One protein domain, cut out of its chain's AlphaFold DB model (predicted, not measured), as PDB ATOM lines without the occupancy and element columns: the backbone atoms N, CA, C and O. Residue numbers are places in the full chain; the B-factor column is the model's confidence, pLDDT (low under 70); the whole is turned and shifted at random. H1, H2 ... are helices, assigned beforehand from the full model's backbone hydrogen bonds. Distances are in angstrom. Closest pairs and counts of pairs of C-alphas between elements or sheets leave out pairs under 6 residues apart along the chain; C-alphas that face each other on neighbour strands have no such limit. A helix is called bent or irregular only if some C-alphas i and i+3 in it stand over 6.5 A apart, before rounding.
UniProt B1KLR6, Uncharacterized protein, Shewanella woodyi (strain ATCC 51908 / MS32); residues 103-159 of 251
ATOM      1  N   SER A 103      37.668  17.195   1.736       89.75
ATOM      2  CA  SER A 103      37.411  16.681   3.086       89.75
ATOM      3  C   SER A 103      37.651  17.727   4.180       89.75
ATOM      4  O   SER A 103      36.839  17.861   5.091       89.75
ATOM      5  N   GLN A 104      38.714  18.525   4.056       88.94
ATOM      6  CA  GLN A 104      39.023  19.604   4.996       88.94
ATOM      7  C   GLN A 104      38.015  20.750   4.895       88.94
ATOM      8  O   GLN A 104      37.689  21.363   5.908       88.94
ATOM      9  N   ILE A 105      37.517  21.040   3.688       87.88
ATOM     10  CA  ILE A 105      36.476  22.055   3.479       87.88
ATOM     11  C   ILE A 105      35.177  21.619   4.158       87.88
ATOM     12  O   ILE A 105      34.620  22.397   4.927       87.88
ATOM     13  N   LYS A 106      34.739  20.373   3.939       91.25
ATOM     14  CA  LYS A 106      33.524  19.836   4.567       91.25
ATOM     15  C   LYS A 106      33.616  19.829   6.086       91.25
ATOM     16  O   LYS A 106      32.732  20.354   6.745       91.25
ATOM     17  N   LEU A 107      34.727  19.337   6.636       92.56
ATOM     18  CA  LEU A 107      34.941  19.340   8.081       92.56
ATOM     19  C   LEU A 107      34.903  20.762   8.661       92.56
ATOM     20  O   LEU A 107      34.321  20.985   9.716       92.56
ATOM     21  N   TYR A 108      35.509  21.735   7.975       89.44
ATOM     22  CA  TYR A 108      35.445  23.135   8.392       89.44
ATOM     23  C   TYR A 108      34.012  23.680   8.354       89.44
ATOM     24  O   TYR A 108      33.613  24.377   9.281       89.44
ATOM     25  N   GLN A 109      33.239  23.366   7.311       92.06
ATOM     26  CA  GLN A 109      31.836  23.772   7.199       92.06
ATOM     27  C   GLN A 109      30.995  23.173   8.330       92.06
ATOM     28  O   GLN A 109      30.296  23.913   9.005       92.06
ATOM     29  N   GLU A 110      31.142  21.876   8.607       92.31
ATOM     30  CA  GLU A 110      30.444  21.188   9.701       92.31
ATOM     31  C   GLU A 110      30.785  21.785  11.075       92.31
ATOM     32  O   GLU A 110      29.915  21.951  11.924       92.31
ATOM     33  N   GLN A 111      32.051  22.145  11.302       94.06
ATOM     34  CA  GLN A 111      32.499  22.741  12.565       94.06
ATOM     35  C   GLN A 111      32.015  24.176  12.785       94.06
ATOM     36  O   GLN A 111      32.019  24.642  13.923       94.06
ATOM     37  N   ASN A 112      31.668  24.889  11.714       91.19
ATOM     38  CA  ASN A 112      31.256  26.290  11.763       91.19
ATOM     39  C   ASN A 112      29.791  26.472  11.358       91.19
ATOM     40  O   ASN A 112      29.390  27.601  11.106       91.19
ATOM     41  N   ASP A 113      29.003  25.400  11.270       91.62
ATOM     42  CA  ASP A 113      27.594  25.490  10.904       91.62
ATOM     43  C   ASP A 113      26.790  26.252  11.970       91.62
ATOM     44  O   ASP A 113      27.062  26.168  13.171       91.62
ATOM     45  N   SER A 114      25.813  27.037  11.525       94.94
ATOM     46  CA  SER A 114      24.884  27.768  12.393       94.94
ATOM     47  C   SER A 114      23.611  28.110  11.632       94.94
ATOM     48  O   SER A 114      23.621  28.197  10.403       94.94
ATOM     49  N   GLU A 115      22.523  28.389  12.350       95.44
ATOM     50  CA  GLU A 115      21.237  28.749  11.743       95.44
ATOM     51  C   GLU A 115      21.358  29.978  10.832       95.44
ATOM     52  O   GLU A 115      20.739  30.036   9.772       95.44
ATOM     53  N   TYR A 116      22.205  30.940  11.208       94.94
ATOM     54  CA  TYR A 116      22.465  32.120  10.387       94.94
ATOM     55  C   TYR A 116      23.216  31.781   9.092       94.94
ATOM     56  O   TYR A 116      22.920  32.343   8.041       94.94
ATOM     57  N   ILE A 117      24.173  30.848   9.142       93.69
ATOM     58  CA  ILE A 117      24.898  30.399   7.945       93.69
ATOM     59  C   ILE A 117      23.959  29.644   7.002       93.69
ATOM     60  O   ILE A 117      24.008  29.877   5.798       93.69
ATOM     61  N   GLN A 118      23.071  28.807   7.539       93.88
ATOM     62  CA  GLN A 118      22.045  28.106   6.763       93.88
ATOM     63  C   GLN A 118      21.109  29.096   6.047       93.88
ATOM     64  O   GLN A 118      20.887  28.976   4.843       93.88
ATOM     65  N   ASP A 119      20.614  30.119   6.751       96.12
ATOM     66  CA  ASP A 119      19.769  31.164   6.153       96.12
ATOM     67  C   ASP A 119      20.519  31.970   5.077       96.12
ATOM     68  O   ASP A 119      19.988  32.221   3.994       96.12
ATOM     69  N   ALA A 120      21.792  32.300   5.320       93.75
ATOM     70  CA  ALA A 120      22.637  32.978   4.341       93.75
ATOM     71  C   ALA A 120      22.876  32.130   3.078       93.75
ATOM     72  O   ALA A 120      22.844  32.669   1.971       93.75
ATOM     73  N   ILE A 121      23.075  30.813   3.218       94.50
ATOM     74  CA  ILE A 121      23.191  29.887   2.081       94.50
ATOM     75  C   ILE A 121      21.893  29.896   1.268       94.50
ATOM     76  O   ILE A 121      21.938  30.149   0.065       94.50
ATOM     77  N   LEU A 122      20.740  29.721   1.921       95.38
ATOM     78  CA  LEU A 122      19.431  29.735   1.256       95.38
ATOM     79  C   LEU A 122      19.154  31.063   0.543       95.38
ATOM     80  O   LEU A 122      18.528  31.092  -0.517       95.38
ATOM     81  N   PHE A 123      19.593  32.177   1.123       95.69
ATOM     82  CA  PHE A 123      19.488  33.486   0.495       95.69
ATOM     83  C   PHE A 123      20.320  33.568  -0.791       95.69
ATOM     84  O   PHE A 123      19.800  34.010  -1.817       95.69
ATOM     85  N   VAL A 124      21.575  33.110  -0.763       93.94
ATOM     86  CA  VAL A 124      22.449  33.088  -1.947       93.94
ATOM     87  C   VAL A 124      21.888  32.161  -3.028       93.94
ATOM     88  O   VAL A 124      21.834  32.557  -4.190       93.94
ATOM     89  N   GLU A 125      21.404  30.971  -2.666       93.75
ATOM     90  CA  GLU A 125      20.772  30.037  -3.610       93.75
ATOM     91  C   GLU A 125      19.567  30.677  -4.312       93.75
ATOM     92  O   GLU A 125      19.509  30.711  -5.540       93.75
ATOM     93  N   LYS A 126      18.665  31.312  -3.550       94.81
ATOM     94  CA  LYS A 126      17.520  32.049  -4.114       94.81
ATOM     95  C   LYS A 126      17.943  33.179  -5.051       94.81
ATOM     96  O   LYS A 126      17.249  33.449  -6.029       94.81
ATOM     97  N   GLN A 127      19.045  33.869  -4.753       93.62
ATOM     98  CA  GLN A 127      19.568  34.911  -5.636       93.62
ATOM     99  C   GLN A 127      20.083  34.337  -6.956       93.62
ATOM    100  O   GLN A 127      19.796  34.903  -8.010       93.62
ATOM    101  N   LEU A 128      20.812  33.220  -6.921       93.38
ATOM    102  CA  LEU A 128      21.312  32.566  -8.133       93.38
ATOM    103  C   LEU A 128      20.165  32.044  -9.003       93.38
ATOM    104  O   LEU A 128      20.182  32.256 -10.218       93.38
ATOM    105  N   ASP A 129      19.145  31.452  -8.378       92.50
ATOM    106  CA  ASP A 129      17.931  31.001  -9.061       92.50
ATOM    107  C   ASP A 129      17.192  32.168  -9.725       92.50
ATOM    108  O   ASP A 129      16.776  32.076 -10.880       92.50
ATOM    109  N   TYR A 130      17.070  33.300  -9.022       95.00
ATOM    110  CA  TYR A 130      16.449  34.511  -9.559       95.00
ATOM    111  C   TYR A 130      17.216  35.085 -10.759       95.00
ATOM    112  O   TYR A 130      16.601  35.535 -11.727       95.00
ATOM    113  N   LEU A 131      18.553  35.071 -10.708       93.06
ATOM    114  CA  LEU A 131      19.401  35.558 -11.799       93.06
ATOM    115  C   LEU A 131      19.331  34.664 -13.043       93.06
ATOM    116  O   LEU A 131      19.575  35.154 -14.145       93.06
ATOM    117  N   ASN A 132      18.981  33.382 -12.881       94.06
ATOM    118  CA  ASN A 132      18.800  32.411 -13.965       94.06
ATOM    119  C   ASN A 132      19.980  32.384 -14.962       94.06
ATOM    120  O   ASN A 132      19.804  32.321 -16.181       94.06
ATOM    121  N   VAL A 133      21.202  32.468 -14.431       93.12
ATOM    122  CA  VAL A 133      22.444  32.438 -15.214       93.12
ATOM    123  C   VAL A 133      23.017  31.016 -15.297       93.12
ATOM    124  O   VAL A 133      22.803  30.214 -14.380       93.12
ATOM    125  N   PRO A 134      23.776  30.676 -16.358       95.00
ATOM    126  CA  PRO A 134      24.410  29.365 -16.491       95.00
ATOM    127  C   PRO A 134      25.360  29.046 -15.330       95.00
ATOM    128  O   PRO A 134      26.028  29.933 -14.802       95.00
ATOM    129  N   LEU A 135      25.506  27.761 -14.991       92.94
ATOM    130  CA  LEU A 135      26.350  27.301 -13.876       92.94
ATOM    131  C   LEU A 135      27.791  27.839 -13.932       92.94
ATOM    132  O   LEU A 135      28.357  28.207 -12.907       92.94
ATOM    133  N   GLU A 136      28.396  27.916 -15.118       94.81
ATOM    134  CA  GLU A 136      29.756  28.453 -15.265       94.81
ATOM    135  C   GLU A 136      29.841  29.933 -14.854       94.81
ATOM    136  O   GLU A 136      30.817  30.366 -14.238       94.81
ATOM    137  N   GLU A 137      28.806  30.711 -15.164       93.69
ATOM    138  CA  GLU A 137      28.714  32.117 -14.781       93.69
ATOM    139  C   GLU A 137      28.425  32.269 -13.285       93.69
ATOM    140  O   GLU A 137      29.048  33.108 -12.636       93.69
ATOM    141  N   GLN A 138      27.603  31.387 -12.703       94.00
ATOM    142  CA  GLN A 138      27.413  31.319 -11.248       94.00
ATOM    143  C   GLN A 138      28.740  31.089 -10.520       94.00
ATOM    144  O   GLN A 138      29.056  31.802  -9.570       94.00
ATOM    145  N   ILE A 139      29.561  30.144 -10.993       94.25
ATOM    146  CA  ILE A 139      30.879  29.868 -10.406       94.25
ATOM    147  C   ILE A 139      31.773  31.111 -10.481       94.25
ATOM    148  O   ILE A 139      32.442  31.436  -9.498       94.25
ATOM    149  N   LYS A 140      31.785  31.829 -11.613       94.56
ATOM    150  CA  LYS A 140      32.570  33.067 -11.770       94.56
ATOM    151  C   LYS A 140      32.100  34.166 -10.817       94.56
ATOM    152  O   LYS A 140      32.940  34.779 -10.160       94.56
ATOM    153  N   LEU A 141      30.788  34.379 -10.705       93.44
ATOM    154  CA  LEU A 141      30.193  35.366  -9.799       93.44
ATOM    155  C   LEU A 141      30.514  35.047  -8.337       93.44
ATOM    156  O   LEU A 141      31.085  35.882  -7.638       93.44
ATOM    157  N   LEU A 142      30.247  33.815  -7.895       94.88
ATOM    158  CA  LEU A 142      30.548  33.377  -6.530       94.88
ATOM    159  C   LEU A 142      32.045  33.443  -6.221       94.88
ATOM    160  O   LEU A 142      32.427  33.828  -5.120       94.88
ATOM    161  N   SER A 143      32.908  33.114  -7.187       93.88
ATOM    162  CA  SER A 143      34.362  33.228  -7.016       93.88
ATOM    163  C   SER A 143      34.806  34.681  -6.842       93.88
ATOM    164  O   SER A 143      35.685  34.961  -6.022       93.88
ATOM    165  N   ALA A 144      34.207  35.612  -7.589       93.94
ATOM    166  CA  ALA A 144      34.482  37.039  -7.463       93.94
ATOM    167  C   ALA A 144      34.010  37.580  -6.104       93.94
ATOM    168  O   ALA A 144      34.804  38.194  -5.390       93.94
ATOM    169  N   GLU A 145      32.771  37.281  -5.708       93.62
ATOM    170  CA  GLU A 145      32.208  37.683  -4.412       93.62
ATOM    171  C   GLU A 145      33.000  37.103  -3.238       93.62
ATOM    172  O   GLU A 145      33.409  37.827  -2.327       93.62
ATOM    173  N   TYR A 146      33.327  35.809  -3.292       92.88
ATOM    174  CA  TYR A 146      34.174  35.168  -2.289       92.88
ATOM    175  C   TYR A 146      35.545  35.845  -2.191       92.88
ATOM    176  O   TYR A 146      36.035  36.095  -1.089       92.88
ATOM    177  N   SER A 147      36.160  36.190  -3.326       92.31
ATOM    178  CA  SER A 147      37.455  36.878  -3.348       92.31
ATOM    179  C   SER A 147      37.375  38.270  -2.715       92.31
ATOM    180  O   SER A 147      38.276  38.652  -1.963       92.31
ATOM    181  N   ILE A 148      36.293  39.015  -2.968       92.19
ATOM    182  CA  ILE A 148      36.039  40.327  -2.358       92.19
ATOM    183  C   ILE A 148      35.863  40.187  -0.844       92.19
ATOM    184  O   ILE A 148      36.506  40.922  -0.085       92.19
ATOM    185  N   LEU A 149      35.041  39.236  -0.392       92.62
ATOM    186  CA  LEU A 149      34.797  38.983   1.027       92.62
ATOM    187  C   LEU A 149      36.077  38.547   1.750       92.62
ATOM    188  O   LEU A 149      36.424  39.098   2.793       92.62
ATOM    189  N   ALA A 150      36.819  37.598   1.177       90.44
ATOM    190  CA  ALA A 150      38.070  37.104   1.737       90.44
ATOM    191  C   ALA A 150      39.121  38.219   1.849       90.44
ATOM    192  O   ALA A 150      39.767  38.356   2.891       90.44
ATOM    193  N   ALA A 151      39.272  39.050   0.813       90.50
ATOM    194  CA  ALA A 151      40.172  40.200   0.850       90.50
ATOM    195  C   ALA A 151      39.737  41.221   1.913       90.50
ATOM    196  O   ALA A 151      40.558  41.644   2.726       90.50
ATOM    197  N   THR A 152      38.446  41.554   1.958       90.88
ATOM    198  CA  THR A 152      37.871  42.499   2.925       90.88
ATOM    199  C   THR A 152      38.105  42.047   4.363       90.88
ATOM    200  O   THR A 152      38.614  42.820   5.173       90.88
ATOM    201  N   ASN A 153      37.835  40.776   4.667       89.81
ATOM    202  CA  ASN A 153      38.089  40.208   5.989       89.81
ATOM    203  C   ASN A 153      39.565  40.337   6.381       89.81
ATOM    204  O   ASN A 153      39.875  40.761   7.493       89.81
ATOM    205  N   ARG A 154      40.493  40.049   5.457       91.75
ATOM    206  CA  ARG A 154      41.929  40.228   5.719       91.75
ATOM    207  C   ARG A 154      42.294  41.690   5.970       91.75
ATOM    208  O   ARG A 154      43.065  41.956   6.887       91.75
ATOM    209  N   TYR A 155      41.745  42.631   5.202       92.81
ATOM    210  CA  TYR A 155      41.992  44.061   5.406       92.81
ATOM    211  C   TYR A 155      41.514  44.538   6.777       92.81
ATOM    212  O   TYR A 155      42.253  45.242   7.462       92.81
ATOM    213  N   VAL A 156      40.327  44.107   7.209       89.12
ATOM    214  CA  VAL A 156      39.794  44.425   8.541       89.12
ATOM    215  C   VAL A 156      40.679  43.838   9.645       89.12
ATOM    216  O   VAL A 156      41.013  44.537  10.600       89.12
ATOM    217  N   MET A 157      41.123  42.584   9.503       90.19
ATOM    218  CA  MET A 157      42.042  41.962  10.467       90.19
ATOM    219  C   MET A 157      43.358  42.737  10.596       90.19
ATOM    220  O   MET A 157      43.818  42.978  11.709       90.19
ATOM    221  N   ILE A 158      43.942  43.152   9.468       92.25
ATOM    222  CA  ILE A 158      45.163  43.967   9.435       92.25
ATOM    223  C   ILE A 158      44.928  45.313  10.110       92.25
ATOM    224  O   ILE A 158      45.720  45.715  10.957       92.25
ATOM    225  N   ASN A 159      43.826  45.983   9.780       90.31
ATOM    226  CA  ASN A 159      43.482  47.281  10.342       90.31
ATOM    227  C   ASN A 159      43.390  47.258  11.877       90.31
ATOM    228  O   ASN A 159      43.825  48.193  12.539       90.31
TER     229      ASN A 159
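Overview. This is residues 103 to 159 of the 251 residues of an uncharacterized protein of Shewanella woodyi (strain ATCC 51908 / MS32) (UniProt B1KLR6). Three helices make an open, loosely joined shape: the two long ones, H2 and H3, form a V that comes together where H2 ends and H3 begins, and the short H1 turns off as an arm at the far end of H2. The space between the arms of the V is empty, and residues 143 to 159 of H3 stick out as its longer free arm. The printed part has 57 residues with three named helices, in the order H1, H2, H3, and no named strand, and its class is all helix. It is loose, with a radius of gyration of the C-alphas of 13.6 A, and the C-alphas span 36 by 25 by 23 A.

Along the chain. The printed part opens with H1, residues 103 to 111, whose first C-alpha, that of Ser 103, is at (37.411, 16.681, 3.086). Residues 112 to 114 lead to H2, residues 115 to 131, which measures 24.6 A from first to last C-alpha and begins with C-alpha 115 at (21.237, 28.749, 11.743). Residues 132 to 134 then lead to H3, residues 135 to 159, the longest helix with 25 residues and 35.8 A from first to last C-alpha. Its last C-alpha, that of Asn 159, is at (43.482, 47.281, 10.342). None of the three helices is bent or irregular.

Arrangement. H1 touches no helix. It is apart from H2, although only three residues lie between them in the chain, and it is apart from H3. H2 and H3 are close but not clearly touching, with 1 pair of C-alphas within 8 A. The closest C-alphas of the two are those of Leu 128 and Gln 138, 7.0 A apart. H2 and H3 run opposite ways at a steep tilt of 43 degrees, and their centres are 16.0 A apart. In H1, H2 and H3 every pair of O i and N i+4 is within hydrogen-bond range.

Size, cuts and confidence. The printed part runs from residue 103 to residue 159 without a cut, within a full chain of 251 residues. The two C-alphas farthest apart are those of Asn 132 and Asn 159, 37.7 A from each other, while those of Ser 103 and Asn 159, the first and last printed, are 32.0 A apart. Both links, H1 to H2 and H2 to H3, are tight, with three residues each. Residues 103 to 108, 110 to 116, 118 to 123 and 143 to 159 stand free. The mean pLDDT of the printed part is 92.9, and no printed residue is under 70 in this predicted model.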